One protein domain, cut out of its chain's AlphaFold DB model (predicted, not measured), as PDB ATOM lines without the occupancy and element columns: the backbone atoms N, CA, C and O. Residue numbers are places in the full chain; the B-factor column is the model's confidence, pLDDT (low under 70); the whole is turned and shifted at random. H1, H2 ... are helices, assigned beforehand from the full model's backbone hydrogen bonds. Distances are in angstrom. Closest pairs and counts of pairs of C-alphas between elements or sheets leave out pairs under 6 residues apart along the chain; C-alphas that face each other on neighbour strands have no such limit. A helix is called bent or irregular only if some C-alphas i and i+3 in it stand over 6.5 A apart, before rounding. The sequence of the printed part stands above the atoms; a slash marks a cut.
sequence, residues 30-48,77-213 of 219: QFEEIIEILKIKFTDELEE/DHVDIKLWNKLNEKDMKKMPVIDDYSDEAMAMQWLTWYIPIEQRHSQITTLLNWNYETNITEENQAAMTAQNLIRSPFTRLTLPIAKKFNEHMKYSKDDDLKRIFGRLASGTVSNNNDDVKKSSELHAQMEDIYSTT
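Overview. This is residues 30 to 48 and 77 to 213 of the 219 residues of the protein "Hypothetical protein" of Rotaria sp. Silwood1 (UniProt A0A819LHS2). Two long bent helices make the length of this elongated model: their arms H4b and H5a lie side by side as a helical hairpin, with H3 and H7 packed on H5a. Toward the other end H5b folds back into H6, with H1 and H2 loosely placed beside that end. The printed part has 156 residues with seven named helices, H1 to H7 in order, and no named strand; it is all helix and compact, with a radius of gyration of the C-alphas of 17.3 A and spans of 53 by 31 by 29 A.

Along the chain. Find C-alpha 30 at (233.302, 251.214, 348.697), where H1, residues 30 to 41, begins; H2 is 43 to 48 and H3 is 81 to 92. H4, 104 to 134, and H5, 138 to 169, were each assigned as one helix by hydrogen bonds but are bent: C-alphas 113 and 116, like 157 and 160, are 6.6 A apart. Their arms are H4a, 104 to 113, H4b, 116 to 134, 27.1 A, H5a, 138 to 157, 29.8 A, and H5b, 160 to 169. H6 is 175 to 184; H7, 193 to 212, 28.3 A, ends at C-alpha 212 (213.867, 233.669, 332.034).

Arrangement. Look first at H3, H4b and H5a, an up-and-down bundle, each running against the one before. H5a touches H4b at C-alphas 140 and 132, 4.9 A; H3 at 150 and 85, 6.4 A; and H7 at 145 and 200, 5.7 A, with a tilt of 38 degrees, only just steep. H5b and H6, a hairpin, touch at C-alphas 166 and 181, 4.9 A. H1 is close to H6 but not clearly touching, C-alphas 34 and 180 being 6.8 A apart, and H2 likewise to H4a, C-alphas 46 and 112, 7.5 A. Every O i to N i+4 pair is within hydrogen-bond range in H1, H3, H4a, H4b, H6 and H7, but 14 of 16 in H5a, 5 of 6 in H5b and 0 of 2 in H2, where 0 of 3 O i to N i+3 pairs are.

Size, cuts and confidence. C-alphas 99 and 213, the farthest apart, are 53.9 A apart. Residues 49 to 76 are not printed, a gap of 28.8 A between C-alphas 48 and 77. The link from H3 to H4 is long, 11 residues. Confidence is under 70 at residues 30 to 48, 77 to 79 and 81.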
ATOM      1  N   GLN A  30     232.295 251.161 347.642       52.22
ATOM      2  CA  GLN A  30     233.302 251.214 348.697       52.22
ATOM      3  C   GLN A  30     234.719 251.054 348.179       52.22
ATOM      4  O   GLN A  30     235.630 251.679 348.718       52.22
ATOM      5  N   PHE A  31     234.903 250.231 347.153       49.91
ATOM      6  CA  PHE A  31     236.172 250.100 346.468       49.91
ATOM      7  C   PHE A  31     236.557 251.417 345.794       49.91
ATOM      8  O   PHE A  31     237.665 251.894 346.007       49.91
ATOM      9  N   GLU A  32     235.629 252.070 345.092       53.78
ATOM     10  CA  GLU A  32     235.870 253.390 344.500       53.78
ATOM     11  C   GLU A  32     236.193 254.460 345.552       53.78
ATOM     12  O   GLU A  32     237.139 255.218 345.364       53.78
ATOM     13  N   GLU A  33     235.505 254.476 346.700       62.56
ATOM     14  CA  GLU A  33     235.867 255.355 347.824       62.56
ATOM     15  C   GLU A  33     237.305 255.096 348.307       62.56
ATOM     16  O   GLU A  33     238.067 256.036 348.519       62.56
ATOM     17  N   ILE A  34     237.705 253.830 348.467       54.91
ATOM     18  CA  ILE A  34     239.081 253.475 348.844       54.91
ATOM     19  C   ILE A  34     240.068 253.968 347.780       54.91
ATOM     20  O   ILE A  34     241.066 254.591 348.135       54.91
ATOM     21  N   ILE A  35     239.786 253.735 346.497       57.19
ATOM     22  CA  ILE A  35     240.636 254.174 345.386       57.19
ATOM     23  C   ILE A  35     240.775 255.698 345.355       57.19
ATOM     24  O   ILE A  35     241.885 256.189 345.172       57.19
ATOM     25  N   GLU A  36     239.706 256.455 345.583       63.91
ATOM     26  CA  GLU A  36     239.764 257.921 345.619       63.91
ATOM     27  C   GLU A  36     240.606 258.440 346.790       63.91
ATOM     28  O   GLU A  36     241.465 259.299 346.596       63.91
ATOM     29  N   ILE A  37     240.457 257.865 347.987       59.50
ATOM     30  CA  ILE A  37     241.343 258.196 349.114       59.50
ATOM     31  C   ILE A  37     242.807 257.889 348.780       59.50
ATOM     32  O   ILE A  37     243.698 258.671 349.117       59.50
ATOM     33  N   LEU A  38     243.066 256.769 348.110       54.12
ATOM     34  CA  LEU A  38     244.421 256.366 347.755       54.12
ATOM     35  C   LEU A  38     245.029 257.283 346.683       54.12
ATOM     36  O   LEU A  38     246.178 257.688 346.824       54.12
ATOM     37  N   LYS A  39     244.267 257.684 345.662       57.75
ATOM     38  CA  LYS A  39     244.719 258.641 344.634       57.75
ATOM     39  C   LYS A  39     245.072 260.007 345.226       57.75
ATOM     40  O   LYS A  39     246.073 260.608 344.840       57.75
ATOM     41  N   ILE A  40     244.275 260.485 346.184       62.19
ATOM     42  CA  ILE A  40     244.504 261.770 346.862       62.19
ATOM     43  C   ILE A  40     245.780 261.736 347.715       62.19
ATOM     44  O   ILE A  40     246.453 262.753 347.855       62.19
ATOM     45  N   LYS A  41     246.108 260.581 348.302       52.16
ATOM     46  CA  LYS A  41     247.179 260.457 349.298       52.16
ATOM     47  C   LYS A  41     248.509 259.942 348.731       52.16
ATOM     48  O   LYS A  41     249.540 260.179 349.350       52.16
ATOM     49  N   PHE A  42     248.496 259.277 347.572       56.31
ATOM     50  CA  PHE A  42     249.650 258.553 347.012       56.31
ATOM     51  C   PHE A  42     249.957 258.908 345.546       56.31
ATOM     52  O   PHE A  42     250.453 258.068 344.798       56.31
ATOM     53  N   THR A  43     249.654 260.138 345.127       49.72
ATOM     54  CA  THR A  43     249.635 260.575 343.718       49.72
ATOM     55  C   THR A  43     250.968 260.370 342.985       49.72
ATOM     56  O   THR A  43     250.949 259.961 341.831       49.72
ATOM     57  N   ASP A  44     252.114 260.529 343.657       46.09
ATOM     58  CA  ASP A  44     253.427 260.408 343.002       46.09
ATOM     59  C   ASP A  44     253.986 258.964 343.000       46.09
ATOM     60  O   ASP A  44     254.553 258.519 342.005       46.09
ATOM     61  N   GLU A  45     253.788 258.181 344.071       47.84
ATOM     62  CA  GLU A  45     254.337 256.813 344.185       47.84
ATOM     63  C   GLU A  45     253.476 255.749 343.485       47.84
ATOM     64  O   GLU A  45     253.997 254.749 342.981       47.84
ATOM     65  N   LEU A  46     252.151 255.939 343.443       43.66
ATOM     66  CA  LEU A  46     251.239 254.965 342.843       43.66
ATOM     67  C   LEU A  46     251.278 255.036 341.309       43.66
ATOM     68  O   LEU A  46     251.295 253.994 340.657       43.66
ATOM     69  N   GLU A  47     251.346 256.239 340.726       45.12
ATOM     70  CA  GLU A  47     251.465 256.425 339.271       45.12
ATOM     71  C   GLU A  47     252.813 255.913 338.735       45.12
ATOM     72  O   GLU A  47     252.854 255.251 337.693       45.12
ATOM     73  N   GLU A  48     253.908 256.108 339.479       44.34
ATOM     74  CA  GLU A  48     255.232 255.594 339.110       44.34
ATOM     75  C   GLU A  48     255.280 254.053 339.136       44.34
ATOM     76  O   GLU A  48     255.783 253.439 338.189       44.34
ATOM     77  N   ASP A  77     234.946 241.606 323.875       53.97
ATOM     78  CA  ASP A  77     234.459 241.204 325.211       53.97
ATOM     79  C   ASP A  77     234.995 239.866 325.782       53.97
ATOM     80  O   ASP A  77     234.550 239.376 326.826       53.97
ATOM     81  N   HIS A  78     235.984 239.253 325.127       58.12
ATOM     82  CA  HIS A  78     236.541 237.969 325.537       58.12
ATOM     83  C   HIS A  78     237.737 238.157 326.473       58.12
ATOM     84  O   HIS A  78     238.844 238.519 326.079       58.12
ATOM     85  N   VAL A  79     237.526 237.837 327.747       66.69
ATOM     86  CA  VAL A  79     238.581 237.774 328.765       66.69
ATOM     87  C   VAL A  79     239.468 236.540 328.531       66.69
ATOM     88  O   VAL A  79     238.997 235.407 328.635       66.69
ATOM     89  N   ASP A  80     240.776 236.721 328.293       75.38
ATOM     90  CA  ASP A  80     241.737 235.600 328.223       75.38
ATOM     91  C   ASP A  80     242.062 235.043 329.622       75.38
ATOM     92  O   ASP A  80     243.042 235.397 330.283       75.38
ATOM     93  N   ILE A  81     241.230 234.105 330.066       69.81
ATOM     94  CA  ILE A  81     241.325 233.391 331.349       69.81
ATOM     95  C   ILE A  81     242.710 232.738 331.565       69.81
ATOM     96  O   ILE A  81     243.184 232.638 332.703       69.81
ATOM     97  N   LYS A  82     243.395 232.277 330.506       74.94
ATOM     98  CA  LYS A  82     244.715 231.631 330.638       74.94
ATOM     99  C   LYS A  82     245.802 232.655 330.926       74.94
ATOM    100  O   LYS A  82     246.641 232.416 331.800       74.94
ATOM    101  N   LEU A  83     245.780 233.780 330.217       79.81
ATOM    102  CA  LEU A  83     246.682 234.897 330.480       79.81
ATOM    103  C   LEU A  83     246.519 235.394 331.922       79.81
ATOM    104  O   LEU A  83     247.514 235.550 332.632       79.81
ATOM    105  N   TRP A  84     245.278 235.536 332.391       75.62
ATOM    106  CA  TRP A  84     244.982 235.993 333.750       75.62
ATOM    107  C   TRP A  84     245.491 235.060 334.841       75.62
ATOM    108  O   TRP A  84     246.099 235.529 335.801       75.62
ATOM    109  N   ASN A  85     245.326 233.746 334.678       75.00
ATOM    110  CA  ASN A  85     245.913 232.775 335.603       75.00
ATOM    111  C   ASN A  85     247.430 232.943 335.722       75.00
ATOM    112  O   ASN A  85     247.972 232.991 336.825       75.00
ATOM    113  N   LYS A  86     248.114 233.101 334.584       81.31
ATOM    114  CA  LYS A  86     249.567 233.289 334.550       81.31
ATOM    115  C   LYS A  86     249.997 234.598 335.219       81.31
ATOM    116  O   LYS A  86     251.018 234.617 335.909       81.31
ATOM    117  N   LEU A  87     249.249 235.684 335.015       81.00
ATOM    118  CA  LEU A  87     249.504 236.969 335.674       81.00
ATOM    119  C   LEU A  87     249.301 236.859 337.187       81.00
ATOM    120  O   LEU A  87     250.213 237.197 337.935       81.00
ATOM    121  N   ASN A  88     248.185 236.279 337.630       82.31
ATOM    122  CA  ASN A  88     247.895 236.083 339.048       82.31
ATOM    123  C   ASN A  88     248.990 235.256 339.744       82.31
ATOM    124  O   ASN A  88     249.516 235.660 340.777       82.31
ATOM    125  N   GLU A  89     249.434 234.147 339.144       84.69
ATOM    126  CA  GLU A  89     250.553 233.357 339.682       84.69
ATOM    127  C   GLU A  89     251.855 234.163 339.799       84.69
ATOM    128  O   GLU A  89     252.610 234.004 340.764       84.69
ATOM    129  N   LYS A  90     252.149 235.016 338.811       88.38
ATOM    130  CA  LYS A  90     253.331 235.887 338.819       88.38
ATOM    131  C   LYS A  90     253.229 236.933 339.928       88.38
ATOM    132  O   LYS A  90     254.220 237.169 340.617       88.38
ATOM    133  N   ASP A  91     252.059 237.527 340.111       87.94
ATOM    134  CA  ASP A  91     251.815 238.563 341.112       87.94
ATOM    135  C   ASP A  91     251.831 238.000 342.534       87.94
ATOM    136  O   ASP A  91     252.458 238.582 343.421       87.94
ATOM    137  N   MET A  92     251.247 236.816 342.742       88.62
ATOM    138  CA  MET A  92     251.271 236.108 344.026       88.62
ATOM    139  C   MET A  92     252.699 235.811 344.504       88.62
ATOM    140  O   MET A  92     252.974 235.883 345.700       88.62
ATOM    141  N   LYS A  93     253.636 235.532 343.589       90.94
ATOM    142  CA  LYS A  93     255.057 235.314 343.927       90.94
ATOM    143  C   LYS A  93     255.783 236.579 344.384       90.94
ATOM    144  O   LYS A  93     256.837 236.467 344.999       90.94
ATOM    145  N   LYS A  94     255.251 237.759 344.066       92.69
ATOM    146  CA  LYS A  94     255.817 239.061 344.446       92.69
ATOM    147  C   LYS A  94     255.234 239.608 345.753       92.69
ATOM    148  O   LYS A  94     255.534 240.747 346.097       92.69
ATOM    149  N   MET A  95     254.392 238.841 346.451       93.88
ATOM    150  CA  MET A  95     253.802 239.286 347.712       93.88
ATOM    151  C   MET A  95     254.905 239.673 348.710       93.88
ATOM    152  O   MET A  95     255.844 238.892 348.896       93.88
ATOM    153  N   PRO A  96     254.808 240.846 349.362       94.19
ATOM    154  CA  PRO A  96     255.790 241.250 350.354       94.19
ATOM    155  C   PRO A  96     255.764 240.308 351.561       94.19
ATOM    156  O   PRO A  96     254.712 239.799 351.961       94.19
ATOM    157  N   VAL A  97     256.941 240.083 352.141       94.25
ATOM    158  CA  VAL A  97     257.078 239.377 353.417       94.25
ATOM    159  C   VAL A  97     256.614 240.318 354.525       94.25
ATOM    160  O   VAL A  97     256.984 241.488 354.532       94.25
ATOM    161  N   ILE A  98     255.783 239.811 355.435       95.88
ATOM    162  CA  ILE A  98     255.240 240.585 356.552       95.88
ATOM    163  C   ILE A  98     255.804 240.001 357.839       95.88
ATOM    164  O   ILE A  98     255.410 238.902 358.239       95.88
ATOM    165  N   ASP A  99     256.697 240.751 358.474       94.88
ATOM    166  CA  ASP A  99     257.340 240.352 359.728       94.88
ATOM    167  C   ASP A  99     256.663 240.992 360.954       94.88
ATOM    168  O   ASP A  99     256.691 240.416 362.043       94.88
ATOM    169  N   ASP A 100     255.993 242.137 360.778       96.44
ATOM    170  CA  ASP A 100     255.254 242.846 361.825       96.44
ATOM    171  C   ASP A 100     253.925 243.410 361.290       96.44
ATOM    172  O   ASP A 100     253.888 244.292 360.437       96.44
ATOM    173  N   TYR A 101     252.803 242.912 361.818       96.31
ATOM    174  CA  TYR A 101     251.460 243.379 361.445       96.31
ATOM    175  C   TYR A 101     251.053 244.690 362.136       96.31
ATOM    176  O   TYR A 101     249.993 245.238 361.828       96.31
ATOM    177  N   SER A 102     251.853 245.178 363.087       95.38
ATOM    178  CA  SER A 102     251.634 246.452 363.770       95.38
ATOM    179  C   SER A 102     252.342 247.634 363.106       95.38
ATOM    180  O   SER A 102     252.002 248.777 363.412       95.38
ATOM    181  N   ASP A 103     253.261 247.375 362.173       95.38
ATOM    182  CA  ASP A 103     253.982 248.409 361.434       95.38
ATOM    183  C   ASP A 103     253.123 248.987 360.295       95.38
ATOM    184  O   ASP A 103     252.753 248.299 359.338       95.38
ATOM    185  N   GLU A 104     252.817 250.282 360.392       92.44
ATOM    186  CA  GLU A 104     252.065 251.026 359.377       92.44
ATOM    187  C   GLU A 104     252.809 251.077 358.031       92.44
ATOM    188  O   GLU A 104     252.165 251.037 356.983       92.44
ATOM    189  N   ALA A 105     254.148 251.088 358.026       92.56
ATOM    190  CA  ALA A 105     254.932 251.074 356.791       92.56
ATOM    191  C   ALA A 105     254.823 249.724 356.063       92.56
ATOM    192  O   ALA A 105     254.673 249.693 354.840       92.56
ATOM    193  N   MET A 106     254.817 248.605 356.798       94.88
ATOM    194  CA  MET A 106     254.573 247.279 356.209       94.88
ATOM    195  C   MET A 106     253.139 247.137 355.704       94.88
ATOM    196  O   MET A 106     252.908 246.566 354.637       94.88
ATOM    197  N   ALA A 107     252.171 247.679 356.444       93.44
ATOM    198  CA  ALA A 107     250.778 247.715 356.018       93.44
ATOM    199  C   ALA A 107     250.634 248.476 354.690       93.44
ATOM    200  O   ALA A 107     249.986 247.994 353.758       93.44
ATOM    201  N   MET A 108     251.315 249.619 354.576       91.12
ATOM    202  CA  MET A 108     251.386 250.407 353.349       91.12
ATOM    203  C   MET A 108     252.051 249.652 352.199       91.12
ATOM    204  O   MET A 108     251.473 249.589 351.119       91.12
ATOM    205  N   GLN A 109     253.207 249.025 352.429       92.44
ATOM    206  CA  GLN A 109     253.905 248.225 351.417       92.44
ATOM    207  C   GLN A 109     253.042 247.063 350.904       92.44
ATOM    208  O   GLN A 109     253.025 246.754 349.709       92.44
ATOM    209  N   TRP A 110     252.304 246.410 351.803       95.50
ATOM    210  CA  TRP A 110     251.371 245.357 351.422       95.50
ATOM    211  C   TRP A 110     250.219 245.895 350.571       95.50
ATOM    212  O   TRP A 110     249.875 245.272 349.565       95.50
ATOM    213  N   LEU A 111     249.665 247.064 350.910       92.06
ATOM    214  CA  LEU A 111     248.634 247.722 350.105       92.06
ATOM    215  C   LEU A 111     249.135 248.056 348.694       92.06
ATOM    216  O   LEU A 111     248.402 247.820 347.734       92.06
ATOM    217  N   THR A 112     250.381 248.517 348.541       87.81
ATOM    218  CA  THR A 112     250.960 248.830 347.221       87.81
ATOM    219  C   THR A 112     251.032 247.607 346.306       87.81
ATOM    220  O   THR A 112     250.870 247.729 345.094       87.81
ATOM    221  N   TRP A 113     251.233 246.416 346.876       92.88
ATOM    222  CA  TRP A 113     251.149 245.154 346.139       92.88
ATOM    223  C   TRP A 113     249.696 244.704 345.912       92.88
ATOM    224  O   TRP A 113     249.348 244.285 344.810       92.88
ATOM    225  N   TYR A 114     248.844 244.798 346.934       92.12
ATOM    226  CA  TYR A 114     247.472 244.284 346.917       92.12
ATOM    227  C   TYR A 114     246.555 245.038 345.944       92.12
ATOM    228  O   TYR A 114     245.843 244.411 345.154       92.12
ATOM    229  N   ILE A 115     246.568 246.374 345.988       87.88
ATOM    230  CA  ILE A 115     245.581 247.226 345.305       87.88
ATOM    231  C   ILE A 115     245.562 247.005 343.786       87.88
ATOM    232  O   ILE A 115     244.476 246.757 343.261       87.88
ATOM    233  N   PRO A 116     246.696 247.027 343.056       82.81
ATOM    234  CA  PRO A 116     246.661 246.867 341.602       82.81
ATOM    235  C   PRO A 116     246.137 245.493 341.164       82.81
ATOM    236  O   PRO A 116     245.498 245.367 340.123       82.81
ATOM    237  N   ILE A 117     246.394 244.447 341.956       86.50
ATOM    238  CA  ILE A 117     245.920 243.086 341.668       86.50
ATOM    239  C   ILE A 117     244.407 243.002 341.896       86.50
ATOM    240  O   ILE A 117     243.674 242.483 341.054       86.50
ATOM    241  N   GLU A 118     243.933 243.559 343.010       85.62
ATOM    242  CA  GLU A 118     242.510 243.616 343.341       85.62
ATOM    243  C   GLU A 118     241.718 244.437 342.311       85.62
ATOM    244  O   GLU A 118     240.659 243.995 341.869       85.62
ATOM    245  N   GLN A 119     242.259 245.576 341.860       80.12
ATOM    246  CA  GLN A 119     241.672 246.387 340.787       80.12
ATOM    247  C   GLN A 119     241.473 245.567 339.512       80.12
ATOM    248  O   GLN A 119     240.372 245.562 338.960       80.12
ATOM    249  N   ARG A 120     242.494 244.816 339.079       80.75
ATOM    250  CA  ARG A 120     242.376 243.942 337.902       80.75
ATOM    251  C   ARG A 120     241.317 242.864 338.101       80.75
ATOM    252  O   ARG A 120     240.479 242.665 337.226       80.75
ATOM    253  N   HIS A 121     241.305 242.192 339.255       81.38
ATOM    254  CA  HIS A 121     240.267 241.202 339.545       81.38
ATOM    255  C   HIS A 121     238.863 241.808 339.503       81.38
ATOM    256  O   HIS A 121     237.968 241.182 338.940       81.38
ATOM    257  N   SER A 122     238.676 242.994 340.083       80.69
ATOM    258  CA  SER A 122     237.389 243.692 340.103       80.69
ATOM    259  C   SER A 122     236.926 244.059 338.695       80.69
ATOM    260  O   SER A 122     235.810 243.705 338.331       80.69
ATOM    261  N   GLN A 123     237.789 244.669 337.878       78.69
ATOM    262  CA  GLN A 123     237.466 245.046 336.497       78.69
ATOM    263  C   GLN A 123     236.998 243.842 335.669       78.69
ATOM    264  O   GLN A 123     235.947 243.893 335.034       78.69
ATOM    265  N   ILE A 124     237.738 242.732 335.731       79.38
ATOM    266  CA  ILE A 124     237.404 241.513 334.983       79.38
ATOM    267  C   ILE A 124     236.103 240.895 335.490       79.38
ATOM    268  O   ILE A 124     235.266 240.487 334.691       79.38
ATOM    269  N   THR A 125     235.934 240.792 336.811       82.25
ATOM    270  CA  THR A 125     234.706 240.242 337.395       82.25
ATOM    271  C   THR A 125     233.496 241.074 336.984       82.25
ATOM    272  O   THR A 125     232.490 240.499 336.587       82.25
ATOM    273  N   THR A 126     233.599 242.405 337.008       80.12
ATOM    274  CA  THR A 126     232.529 243.296 336.547       80.12
ATOM    275  C   THR A 126     232.197 243.061 335.078       80.12
ATOM    276  O   THR A 126     231.023 242.920 334.750       80.12
ATOM    277  N   LEU A 127     233.207 242.958 334.207       81.19
ATOM    278  CA  LEU A 127     232.995 242.717 332.780       81.19
ATOM    279  C   LEU A 127     232.306 241.371 332.520       81.19
ATOM    280  O   LEU A 127     231.314 241.298 331.806       81.19
ATOM    281  N   LEU A 128     232.781 240.298 333.154       81.62
ATOM    282  CA  LEU A 128     232.209 238.962 332.970       81.62
ATOM    283  C   LEU A 128     230.789 238.842 333.526       81.62
ATOM    284  O   LEU A 128     229.950 238.189 332.907       81.62
ATOM    285  N   ASN A 129     230.512 239.485 334.662       82.56
ATOM    286  CA  ASN A 129     229.159 239.565 335.203       82.56
ATOM    287  C   ASN A 129     228.246 240.333 334.243       82.56
ATOM    288  O   ASN A 129     227.171 239.846 333.913       82.56
ATOM    289  N   TRP A 130     228.694 241.485 333.734       84.50
ATOM    290  CA  TRP A 130     227.941 242.270 332.756       84.50
ATOM    291  C   TRP A 130     227.621 241.459 331.495       84.50
ATOM    292  O   TRP A 130     226.476 241.452 331.039       84.50
ATOM    293  N   ASN A 131     228.593 240.716 330.966       84.00
ATOM    294  CA  ASN A 131     228.411 239.894 329.767       84.00
ATOM    295  C   ASN A 131     227.390 238.775 329.999       84.00
ATOM    296  O   ASN A 131     226.563 238.503 329.128       84.00
ATOM    297  N   TYR A 132     227.392 238.155 331.182       83.06
ATOM    298  CA  TYR A 132     226.378 237.167 331.552       83.06
ATOM    299  C   TYR A 132     224.992 237.792 331.747       83.06
ATOM    300  O   TYR A 132     224.022 237.310 331.165       83.06
ATOM    301  N   GLU A 133     224.890 238.884 332.504       83.81
ATOM    302  CA  GLU A 133     223.616 239.545 332.811       83.81
ATOM    303  C   GLU A 133     222.935 240.131 331.562       83.81
ATOM    304  O   GLU A 133     221.707 240.116 331.454       83.81
ATOM    305  N   THR A 134     223.713 240.636 330.602       85.44
ATOM    306  CA  THR A 134     223.187 241.205 329.349       85.44
ATOM    307  C   THR A 134     222.968 240.167 328.252       85.44
ATOM    308  O   THR A 134     222.172 240.399 327.340       85.44
ATOM    309  N   ASN A 135     223.631 239.013 328.345       86.50
ATOM    310  CA  ASN A 135     223.507 237.915 327.397       86.50
ATOM    311  C   ASN A 135     223.655 236.558 328.107       86.50
ATOM    312  O   ASN A 135     224.736 235.962 328.148       86.50
ATOM    313  N   ILE A 136     222.540 236.063 328.658       84.62
ATOM    314  CA  ILE A 136     222.485 234.814 329.429       84.62
ATOM    315  C   ILE A 136     222.713 233.620 328.488       84.62
ATOM    316  O   ILE A 136     221.812 233.178 327.774       84.62
ATOM    317  N   THR A 137     223.942 233.104 328.485       86.25
ATOM    318  CA  THR A 137     224.386 231.938 327.705       86.25
ATOM    319  C   THR A 137     225.290 231.038 328.552       86.25
ATOM    320  O   THR A 137     225.921 231.502 329.505       86.25
ATOM    321  N   GLU A 138     225.401 229.756 328.185       85.12
ATOM    322  CA  GLU A 138     226.294 228.802 328.868       85.12
ATOM    323  C   GLU A 138     227.767 229.245 328.825       85.12
ATOM    324  O   GLU A 138     228.510 229.046 329.787       85.12
ATOM    325  N   GLU A 139     228.191 229.879 327.728       86.12
ATOM    326  CA  GLU A 139     229.551 230.394 327.559       86.12
ATOM    327  C   GLU A 139     229.858 231.517 328.558       86.12
ATOM    328  O   GLU A 139     230.843 231.437 329.298       86.12
ATOM    329  N   ASN A 140     228.979 232.519 328.648       84.06
ATOM    330  CA  ASN A 140     229.154 233.636 329.580       84.06
ATOM    331  C   ASN A 140     229.080 233.171 331.041       84.06
ATOM    332  O   ASN A 140     229.871 233.612 331.878       84.06
ATOM    333  N   GLN A 141     228.204 232.207 331.340       83.69
ATOM    334  CA  GLN A 141     228.135 231.576 332.657       83.69
ATOM    335  C   GLN A 141     229.448 230.867 333.024       83.69
ATOM    336  O   GLN A 141     229.934 230.984 334.159       83.69
ATOM    337  N   ALA A 142     230.030 230.121 332.082       85.50
ATOM    338  CA  ALA A 142     231.289 229.414 332.287       85.50
ATOM    339  C   ALA A 142     232.454 230.388 332.506       85.50
ATOM    340  O   ALA A 142     233.270 230.163 333.405       85.50
ATOM    341  N   ALA A 143     232.510 231.485 331.744       83.50
ATOM    342  CA  ALA A 143     233.534 232.517 331.889       83.50
ATOM    343  C   ALA A 143     233.463 233.208 333.261       83.50
ATOM    344  O   ALA A 143     234.468 233.264 333.978       83.50
ATOM    345  N   MET A 144     232.269 233.636 333.681       82.62
ATOM    346  CA  MET A 144     232.027 234.200 335.015       82.62
ATOM    347  C   MET A 144     232.444 233.224 336.130       82.62
ATOM    348  O   MET A 144     233.175 233.585 337.058       82.62
ATOM    349  N   THR A 145     232.040 231.955 336.024       83.31
ATOM    350  CA  THR A 145     232.372 230.915 337.014       83.31
ATOM    351  C   THR A 145     233.877 230.656 337.090       83.31
ATOM    352  O   THR A 145     234.430 230.492 338.181       83.31
ATOM    353  N   ALA A 146     234.563 230.642 335.945       83.62
ATOM    354  CA  ALA A 146     236.007 230.470 335.890       83.62
ATOM    355  C   ALA A 146     236.731 231.606 336.620       83.62
ATOM    356  O   ALA A 146     237.617 231.332 337.428       83.62
ATOM    357  N   GLN A 147     236.322 232.862 336.430       82.06
ATOM    358  CA  GLN A 147     236.950 233.998 337.107       82.06
ATOM    359  C   GLN A 147     236.843 233.918 338.635       82.06
ATOM    360  O   GLN A 147     237.817 234.209 339.334       82.06
ATOM    361  N   ASN A 148     235.712 233.454 339.173       80.25
ATOM    362  CA  ASN A 148     235.564 233.249 340.620       80.25
ATOM    363  C   ASN A 148     236.578 232.232 341.165       80.25
ATOM    364  O   ASN A 148     237.127 232.411 342.259       80.25
ATOM    365  N   LEU A 149     236.885 231.190 340.388       83.94
ATOM    366  CA  LEU A 149     237.910 230.206 340.738       83.94
ATOM    367  C   LEU A 149     239.328 230.781 340.670       83.94
ATOM    368  O   LEU A 149     240.156 230.410 341.498       83.94
ATOM    369  N   ILE A 150     239.602 231.701 339.742       83.25
ATOM    370  CA  ILE A 150     240.906 232.379 339.616       83.25
ATOM    371  C   ILE A 150     241.136 233.360 340.765       83.25
ATOM    372  O   ILE A 150     242.232 233.420 341.328       83.25
ATOM    373  N   ARG A 151     240.102 234.118 341.140       84.94
ATOM    374  CA  ARG A 151     240.161 235.104 342.227       84.94
ATOM    375  C   ARG A 151     240.259 234.443 343.603       84.94
ATOM    376  O   ARG A 151     240.928 234.964 344.494       84.94
ATOM    377  N   SER A 152     239.631 233.282 343.795       86.44
ATOM    378  CA  SER A 152     239.568 232.614 345.103       86.44
ATOM    379  C   SER A 152     240.940 232.363 345.764       86.44
ATOM    380  O   SER A 152     241.079 232.700 346.943       86.44
ATOM    381  N   PRO A 153     241.978 231.840 345.074       88.62
ATOM    382  CA  PRO A 153     243.339 231.749 345.610       88.62
ATOM    383  C   PRO A 153     243.893 233.072 346.146       88.62
ATOM    384  O   PRO A 153     244.446 233.088 347.246       88.62
ATOM    385  N   PHE A 154     243.708 234.170 345.408       90.44
ATOM    386  CA  PHE A 154     244.160 235.495 345.827       90.44
ATOM    387  C   PHE A 154     243.429 235.939 347.100       90.44
ATOM    388  O   PHE A 154     244.069 236.325 348.078       90.44
ATOM    389  N   THR A 155     242.103 235.791 347.155       91.00
ATOM    390  CA  THR A 155     241.314 236.126 348.354       91.00
ATOM    391  C   THR A 155     241.669 235.245 349.558       91.00
ATOM    392  O   THR A 155     241.760 235.746 350.676       91.00
ATOM    393  N   ARG A 156     241.926 233.943 349.361       91.38
ATOM    394  CA  ARG A 156     242.374 233.031 350.436       91.38
ATOM    395  C   ARG A 156     243.711 233.435 351.033       91.38
ATOM    396  O   ARG A 156     243.904 233.279 352.235       91.38
ATOM    397  N   LEU A 157     244.618 233.935 350.202       92.88
ATOM    398  CA  LEU A 157     245.919 234.421 350.644       92.88
ATOM    399  C   LEU A 157     245.795 235.748 351.405       92.88
ATOM    400  O   LEU A 157     246.390 235.920 352.466       92.88
ATOM    401  N   THR A 158     245.011 236.682 350.870       94.69
ATOM    402  CA  THR A 158     245.009 238.087 351.302       94.69
ATOM    403  C   THR A 158     244.054 238.382 352.451       94.69
ATOM    404  O   THR A 158     244.390 239.179 353.323       94.69
ATOM    405  N   LEU A 159     242.903 237.707 352.533       95.19
ATOM    406  CA  LEU A 159     241.917 237.961 353.589       95.19
ATOM    407  C   LEU A 159     242.467 237.704 355.008       95.19
ATOM    408  O   LEU A 159     242.249 238.545 355.882       95.19
ATOM    409  N   PRO A 160     243.194 236.602 355.292       95.75
ATOM    410  CA  PRO A 160     243.804 236.404 356.608       95.75
ATOM    411  C   PRO A 160     244.841 237.480 356.948       95.75
ATOM    412  O   PRO A 160     244.942 237.888 358.103       95.75
ATOM    413  N   ILE A 161     245.588 237.957 355.948       96.81
ATOM    414  CA  ILE A 161     246.573 239.033 356.109       96.81
ATOM    415  C   ILE A 161     245.869 240.346 356.462       96.81
ATOM    416  O   ILE A 161     246.224 240.980 357.454       96.81
ATOM    417  N   ALA A 162     244.824 240.714 355.718       96.62
ATOM    418  CA  ALA A 162     244.028 241.906 355.989       96.62
ATOM    419  C   ALA A 162     243.389 241.868 357.386       96.62
ATOM    420  O   ALA A 162     243.405 242.871 358.098       96.62
ATOM    421  N   LYS A 163     242.885 240.701 357.817       97.12
ATOM    422  CA  LYS A 163     242.355 240.501 359.176       97.12
ATOM    423  C   LYS A 163     243.416 240.748 360.246       97.12
ATOM    424  O   LYS A 163     243.134 241.481 361.188       97.12
ATOM    425  N   LYS A 164     244.625 240.207 360.073       97.81
ATOM    426  CA  LYS A 164     245.739 240.440 361.003       97.81
ATOM    427  C   LYS A 164     246.154 241.906 361.057       97.81
ATOM    428  O   LYS A 164     246.253 242.455 362.145       97.81
ATOM    429  N   PHE A 165     246.327 242.570 359.915       97.44
ATOM    430  CA  PHE A 165     246.603 244.009 359.917       97.44
ATOM    431  C   PHE A 165     245.490 244.788 360.624       97.44
ATOM    432  O   PHE A 165     245.779 245.625 361.469       97.44
ATOM    433  N   ASN A 166     244.216 244.479 360.372       97.50
ATOM    434  CA  ASN A 166     243.095 245.161 361.023       97.50
ATOM    435  C   ASN A 166     243.088 245.022 362.558       97.50
ATOM    436  O   ASN A 166     242.655 245.942 363.256       97.50
ATOM    437  N   GLU A 167     243.594 243.914 363.111       97.25
ATOM    438  CA  GLU A 167     243.742 243.752 364.565       97.25
ATOM    439  C   GLU A 167     244.622 244.843 365.192       97.25
ATOM    440  O   GLU A 167     244.362 245.229 366.337       97.25
ATOM    441  N   HIS A 168     245.585 245.378 364.435       96.81
ATOM    442  CA  HIS A 168     246.495 246.443 364.853       96.81
ATOM    443  C   HIS A 168     246.091 247.820 364.309       96.81
ATOM    444  O   HIS A 168     245.990 248.780 365.075       96.81
ATOM    445  N   MET A 169     245.781 247.916 363.012       94.81
ATOM    446  CA  MET A 169     245.483 249.169 362.308       94.81
ATOM    447  C   MET A 169     244.261 249.885 362.867       94.81
ATOM    448  O   MET A 169     244.210 251.107 362.803       94.81
ATOM    449  N   LYS A 170     243.325 249.184 363.523       91.56
ATOM    450  CA  LYS A 170     242.212 249.816 364.256       91.56
ATOM    451  C   LYS A 170     242.661 250.826 365.329       91.56
ATOM    452  O   LYS A 170     241.869 251.681 365.723       91.56
ATOM    453  N   TYR A 171     243.913 250.748 365.785       94.00
ATOM    454  CA  TYR A 171     244.532 251.677 366.741       94.00
ATOM    455  C   TYR A 171     245.526 252.663 366.107       94.00
ATOM    456  O   TYR A 171     246.137 253.442 366.838       94.00
ATOM    457  N   SER A 172     245.692 252.634 364.782       92.69
ATOM    458  CA  SER A 172     246.583 253.529 364.035       92.69
ATOM    459  C   SER A 172     246.291 255.008 364.335       92.69
ATOM    460  O   SER A 172     245.202 255.373 364.786       92.69
ATOM    461  N   LYS A 173     247.247 255.906 364.102       92.94
ATOM    462  CA  LYS A 173     246.934 257.350 364.075       92.94
ATOM    463  C   LYS A 173     246.403 257.799 362.716       92.94
ATOM    464  O   LYS A 173     245.810 258.870 362.632       92.94
ATOM    465  N   ASP A 174     246.580 256.974 361.692       90.62
ATOM    466  CA  ASP A 174     246.072 257.179 360.350       90.62
ATOM    467  C   ASP A 174     244.647 256.612 360.228       90.62
ATOM    468  O   ASP A 174     244.407 255.400 360.262       90.62
ATOM    469  N   ASP A 175     243.671 257.510 360.102       91.19
ATOM    470  CA  ASP A 175     242.264 257.129 359.982       91.19
ATOM    471  C   ASP A 175     241.934 256.451 358.641       91.19
ATOM    472  O   ASP A 175     240.978 255.670 358.568       91.19
ATOM    473  N   ASP A 176     242.735 256.667 357.594       86.69
ATOM    474  CA  ASP A 176     242.557 255.958 356.328       86.69
ATOM    475  C   ASP A 176     243.020 254.512 356.449       86.69
ATOM    476  O   ASP A 176     242.300 253.619 356.001       86.69
ATOM    477  N   LEU A 177     244.155 254.253 357.109       89.06
ATOM    478  CA  LEU A 177     244.623 252.884 357.355       89.06
ATOM    479  C   LEU A 177     243.607 252.083 358.169       89.06
ATOM    480  O   LEU A 177     243.290 250.946 357.807       89.06
ATOM    481  N   LYS A 178     243.013 252.693 359.204       93.50
ATOM    482  CA  LYS A 178     241.884 252.094 359.940       93.50
ATOM    483  C   LYS A 178     240.752 251.699 359.006       93.50
ATOM    484  O   LYS A 178     240.266 250.571 359.067       93.50
ATOM    485  N   ARG A 179     240.297 252.634 358.165       90.50
ATOM    486  CA  ARG A 179     239.144 252.411 357.286       90.50
ATOM    487  C   ARG A 179     239.449 251.344 356.241       90.50
ATOM    488  O   ARG A 179     238.618 250.464 356.032       90.50
ATOM    489  N   ILE A 180     240.618 251.407 355.610       90.56
ATOM    490  CA  ILE A 180     241.042 250.466 354.571       90.56
ATOM    491  C   ILE A 180     241.104 249.056 355.153       90.56
ATOM    492  O   ILE A 180     240.388 248.177 354.679       90.56
ATOM    493  N   PHE A 181     241.866 248.832 356.225       94.06
ATOM    494  CA  PHE A 181     241.997 247.488 356.796       94.06
ATOM    495  C   PHE A 181     240.721 246.991 357.476       94.06
ATOM    496  O   PHE A 181     240.429 245.798 357.399       94.06
ATOM    497  N   GLY A 182     239.904 247.881 358.044       93.38
ATOM    498  CA  GLY A 182     238.570 247.527 358.532       93.38
ATOM    499  C   GLY A 182     237.673 246.968 357.425       93.38
ATOM    500  O   GLY A 182     236.970 245.974 357.631       93.38
ATOM    501  N   ARG A 183     237.739 247.556 356.225       90.00
ATOM    502  CA  ARG A 183     237.012 247.067 355.048       90.00
ATOM    503  C   ARG A 183     237.630 245.783 354.493       90.00
ATOM    504  O   ARG A 183     236.912 244.806 354.338       90.00
ATOM    505  N   LEU A 184     238.945 245.736 354.281       91.62
ATOM    506  CA  LEU A 184     239.623 244.558 353.716       91.62
ATOM    507  C   LEU A 184     239.526 243.311 354.607       91.62
ATOM    508  O   LEU A 184     239.540 242.187 354.113       91.62
ATOM    509  N   ALA A 185     239.412 243.484 355.925       93.62
ATOM    510  CA  ALA A 185     239.195 242.381 356.859       93.62
ATOM    511  C   ALA A 185     237.764 241.816 356.824       93.62
ATOM    512  O   ALA A 185     237.503 240.759 357.416       93.62
ATOM    513  N   SER A 186     236.837 242.511 356.164       86.31
ATOM    514  CA  SER A 186     235.452 242.081 356.029       86.31
ATOM    515  C   SER A 186     235.332 241.027 354.929       86.31
ATOM    516  O   SER A 186     235.935 241.131 353.867       86.31
ATOM    517  N   GLY A 187     234.551 239.984 355.201       79.94
ATOM    518  CA  GLY A 187     234.259 238.930 354.234       79.94
ATOM    519  C   GLY A 187     234.757 237.544 354.631       79.94
ATOM    520  O   GLY A 187     235.335 237.296 355.703       79.94
ATOM    521  N   THR A 188     234.461 236.611 353.737       79.94
ATOM    522  CA  THR A 188     234.742 235.186 353.860       79.94
ATOM    523  C   THR A 188     235.121 234.631 352.494       79.94
ATOM    524  O   THR A 188     234.731 235.151 351.453       79.94
ATOM    525  N   VAL A 189     235.904 233.560 352.499       84.62
ATOM    526  CA  VAL A 189     236.254 232.815 351.291       84.62
ATOM    527  C   VAL A 189     236.300 231.339 351.646       84.62
ATOM    528  O   VAL A 189     236.786 230.974 352.719       84.62
ATOM    529  N   SER A 190     235.758 230.484 350.776       85.81
ATOM    530  CA  SER A 190     235.844 229.040 350.988       85.81
ATOM    531  C   SER A 190     237.262 228.539 350.722       85.81
ATOM    532  O   SER A 190     237.900 228.893 349.726       85.81
ATOM    533  N   ASN A 191     237.735 227.653 351.598       83.62
ATOM    534  CA  ASN A 191     238.994 226.933 351.415       83.62
ATOM    535  C   ASN A 191     238.896 225.816 350.365       83.62
ATOM    536  O   ASN A 191     239.919 225.260 349.978       83.62
ATOM    537  N   ASN A 192     237.691 225.500 349.887       87.94
ATOM    538  CA  ASN A 192     237.441 224.439 348.924       87.94
ATOM    539  C   ASN A 192     237.013 225.021 347.569       87.94
ATOM    540  O   ASN A 192     235.995 225.708 347.472       87.94
ATOM    541  N   ASN A 193     237.771 224.714 346.514       84.88
ATOM    542  CA  ASN A 193     237.448 225.145 345.152       84.88
ATOM    543  C   ASN A 193     236.107 224.580 344.661       84.88
ATOM    544  O   ASN A 193     235.406 225.270 343.927       84.88
ATOM    545  N   ASP A 194     235.719 223.377 345.093       87.38
ATOM    546  CA  ASP A 194     234.432 222.791 344.707       87.38
ATOM    547  C   ASP A 194     233.262 223.580 345.293       87.38
ATOM    548  O   ASP A 194     232.240 223.742 344.631       87.38
ATOM    549  N   ASP A 195     233.414 224.113 346.506       88.00
ATOM    550  CA  ASP A 195     232.379 224.940 347.128       88.00
ATOM    551  C   ASP A 195     232.278 226.298 346.424       88.00
ATOM    552  O   ASP A 195     231.173 226.777 346.179       88.00
ATOM    553  N   VAL A 196     233.413 226.895 346.032       85.56
ATOM    554  CA  VAL A 196     233.434 228.135 345.229       85.56
ATOM    555  C   VAL A 196     232.751 227.915 343.880       85.56
ATOM    556  O   VAL A 196     231.921 228.729 343.467       85.56
ATOM    557  N   LYS A 197     233.059 226.795 343.216       86.44
ATOM    558  CA  LYS A 197     232.456 226.419 341.935       86.44
ATOM    559  C   LYS A 197     230.950 226.224 342.077       86.44
ATOM    560  O   LYS A 197     230.192 226.923 341.416       86.44
ATOM    561  N   LYS A 198     230.517 225.352 342.993       87.94
ATOM    562  CA  LYS A 198     229.095 225.063 343.236       87.94
ATOM    563  C   LYS A 198     228.317 226.309 343.629       87.94
ATOM    564  O   LYS A 198     227.198 226.490 343.169       87.94
ATOM    565  N   SER A 199     228.896 227.173 344.464       86.88
ATOM    566  CA  SER A 199     228.258 228.433 344.849       86.88
ATOM    567  C   SER A 199     228.078 229.363 343.650       86.88
ATOM    568  O   SER A 199     227.031 229.993 343.533       86.88
ATOM    569  N   SER A 200     229.074 229.446 342.763       83.69
ATOM    570  CA  SER A 200     229.002 230.266 341.546       83.69
ATOM    571  C   SER A 200     227.975 229.711 340.556       83.69
ATOM    572  O   SER A 200     227.137 230.455 340.056       83.69
ATOM    573  N   GLU A 201     227.981 228.395 340.337       86.62
ATOM    574  CA  GLU A 201     227.015 227.710 339.472       86.62
ATOM    575  C   GLU A 201     225.586 227.858 339.996       86.62
ATOM    576  O   GLU A 201     224.683 228.183 339.230       86.62
ATOM    577  N   LEU A 202     225.380 227.676 341.304       89.88
ATOM    578  CA  LEU A 202     224.080 227.861 341.944       89.88
ATOM    579  C   LEU A 202     223.593 229.305 341.803       89.88
ATOM    580  O   LEU A 202     222.416 229.526 341.534       89.88
ATOM    581  N   HIS A 203     224.483 230.286 341.975       84.19
ATOM    582  CA  HIS A 203     224.137 231.692 341.794       84.19
ATOM    583  C   HIS A 203     223.656 231.973 340.370       84.19
ATOM    584  O   HIS A 203     222.562 232.508 340.197       84.19
ATOM    585  N   ALA A 204     224.411 231.515 339.370       81.19
ATOM    586  CA  ALA A 204     224.047 231.663 337.968       81.19
ATOM    587  C   ALA A 204     222.719 230.965 337.627       81.19
ATOM    588  O   ALA A 204     221.874 231.561 336.969       81.19
ATOM    589  N   GLN A 205     222.493 229.744 338.130       86.56
ATOM    590  CA  GLN A 205     221.232 229.015 337.932       86.56
ATOM    591  C   GLN A 205     220.031 229.756 338.525       86.56
ATOM    592  O   GLN A 205     218.966 229.805 337.914       86.56
ATOM    593  N   MET A 206     220.178 230.337 339.720       88.62
ATOM    594  CA  MET A 206     219.111 231.139 340.323       88.62
ATOM    595  C   MET A 206     218.806 232.387 339.491       88.62
ATOM    596  O   MET A 206     217.636 232.739 339.339       88.62
ATOM    597  N   GLU A 207     219.836 233.049 338.962       83.00
ATOM    598  CA  GLU A 207     219.675 234.230 338.116       83.00
ATOM    599  C   GLU A 207     219.021 233.898 336.775       83.00
ATOM    600  O   GLU A 207     218.099 234.606 336.369       83.00
ATOM    601  N   ASP A 208     219.419 232.796 336.138       84.19
ATOM    602  CA  ASP A 208     218.810 232.318 334.897       84.19
ATOM    603  C   ASP A 208     217.320 232.023 335.096       84.19
ATOM    604  O   ASP A 208     216.474 232.616 334.425       84.19
ATOM    605  N   ILE A 209     216.972 231.202 336.095       88.69
ATOM    606  CA  ILE A 209     215.572 230.882 336.410       88.69
ATOM    607  C   ILE A 209     214.779 232.164 336.662       88.69
ATOM    608  O   ILE A 209     213.692 232.337 336.112       88.69
ATOM    609  N   TYR A 210     215.299 233.076 337.487       87.12
ATOM    610  CA  TYR A 210     214.587 234.311 337.812       87.12
ATOM    611  C   TYR A 210     214.381 235.209 336.584       87.12
ATOM    612  O   TYR A 210     213.318 235.812 336.441       87.12
ATOM    613  N   SER A 211     215.368 235.274 335.691       84.00
ATOM    614  CA  SER A 211     215.372 236.187 334.544       84.00
ATOM    615  C   SER A 211     214.621 235.640 333.329       84.00
ATOM    616  O   SER A 211     214.162 236.420 332.495       84.00
ATOM    617  N   THR A 212     214.461 234.317 333.218       85.06
ATOM    618  CA  THR A 212     213.867 233.669 332.034       85.06
ATOM    619  C   THR A 212     212.502 233.022 332.282       85.06
ATOM    620  O   THR A 212     211.794 232.712 331.315       85.06
ATOM    621  N   THR A 213     212.084 232.842 333.543       90.81
ATOM    622  CA  THR A 213     210.792 232.214 333.877       90.81
ATOM    623  C   THR A 213     209.612 232.988 333.285       90.81
ATOM    624  O   THR A 213     209.472 234.198 333.464       90.81
TER     625      THR A 213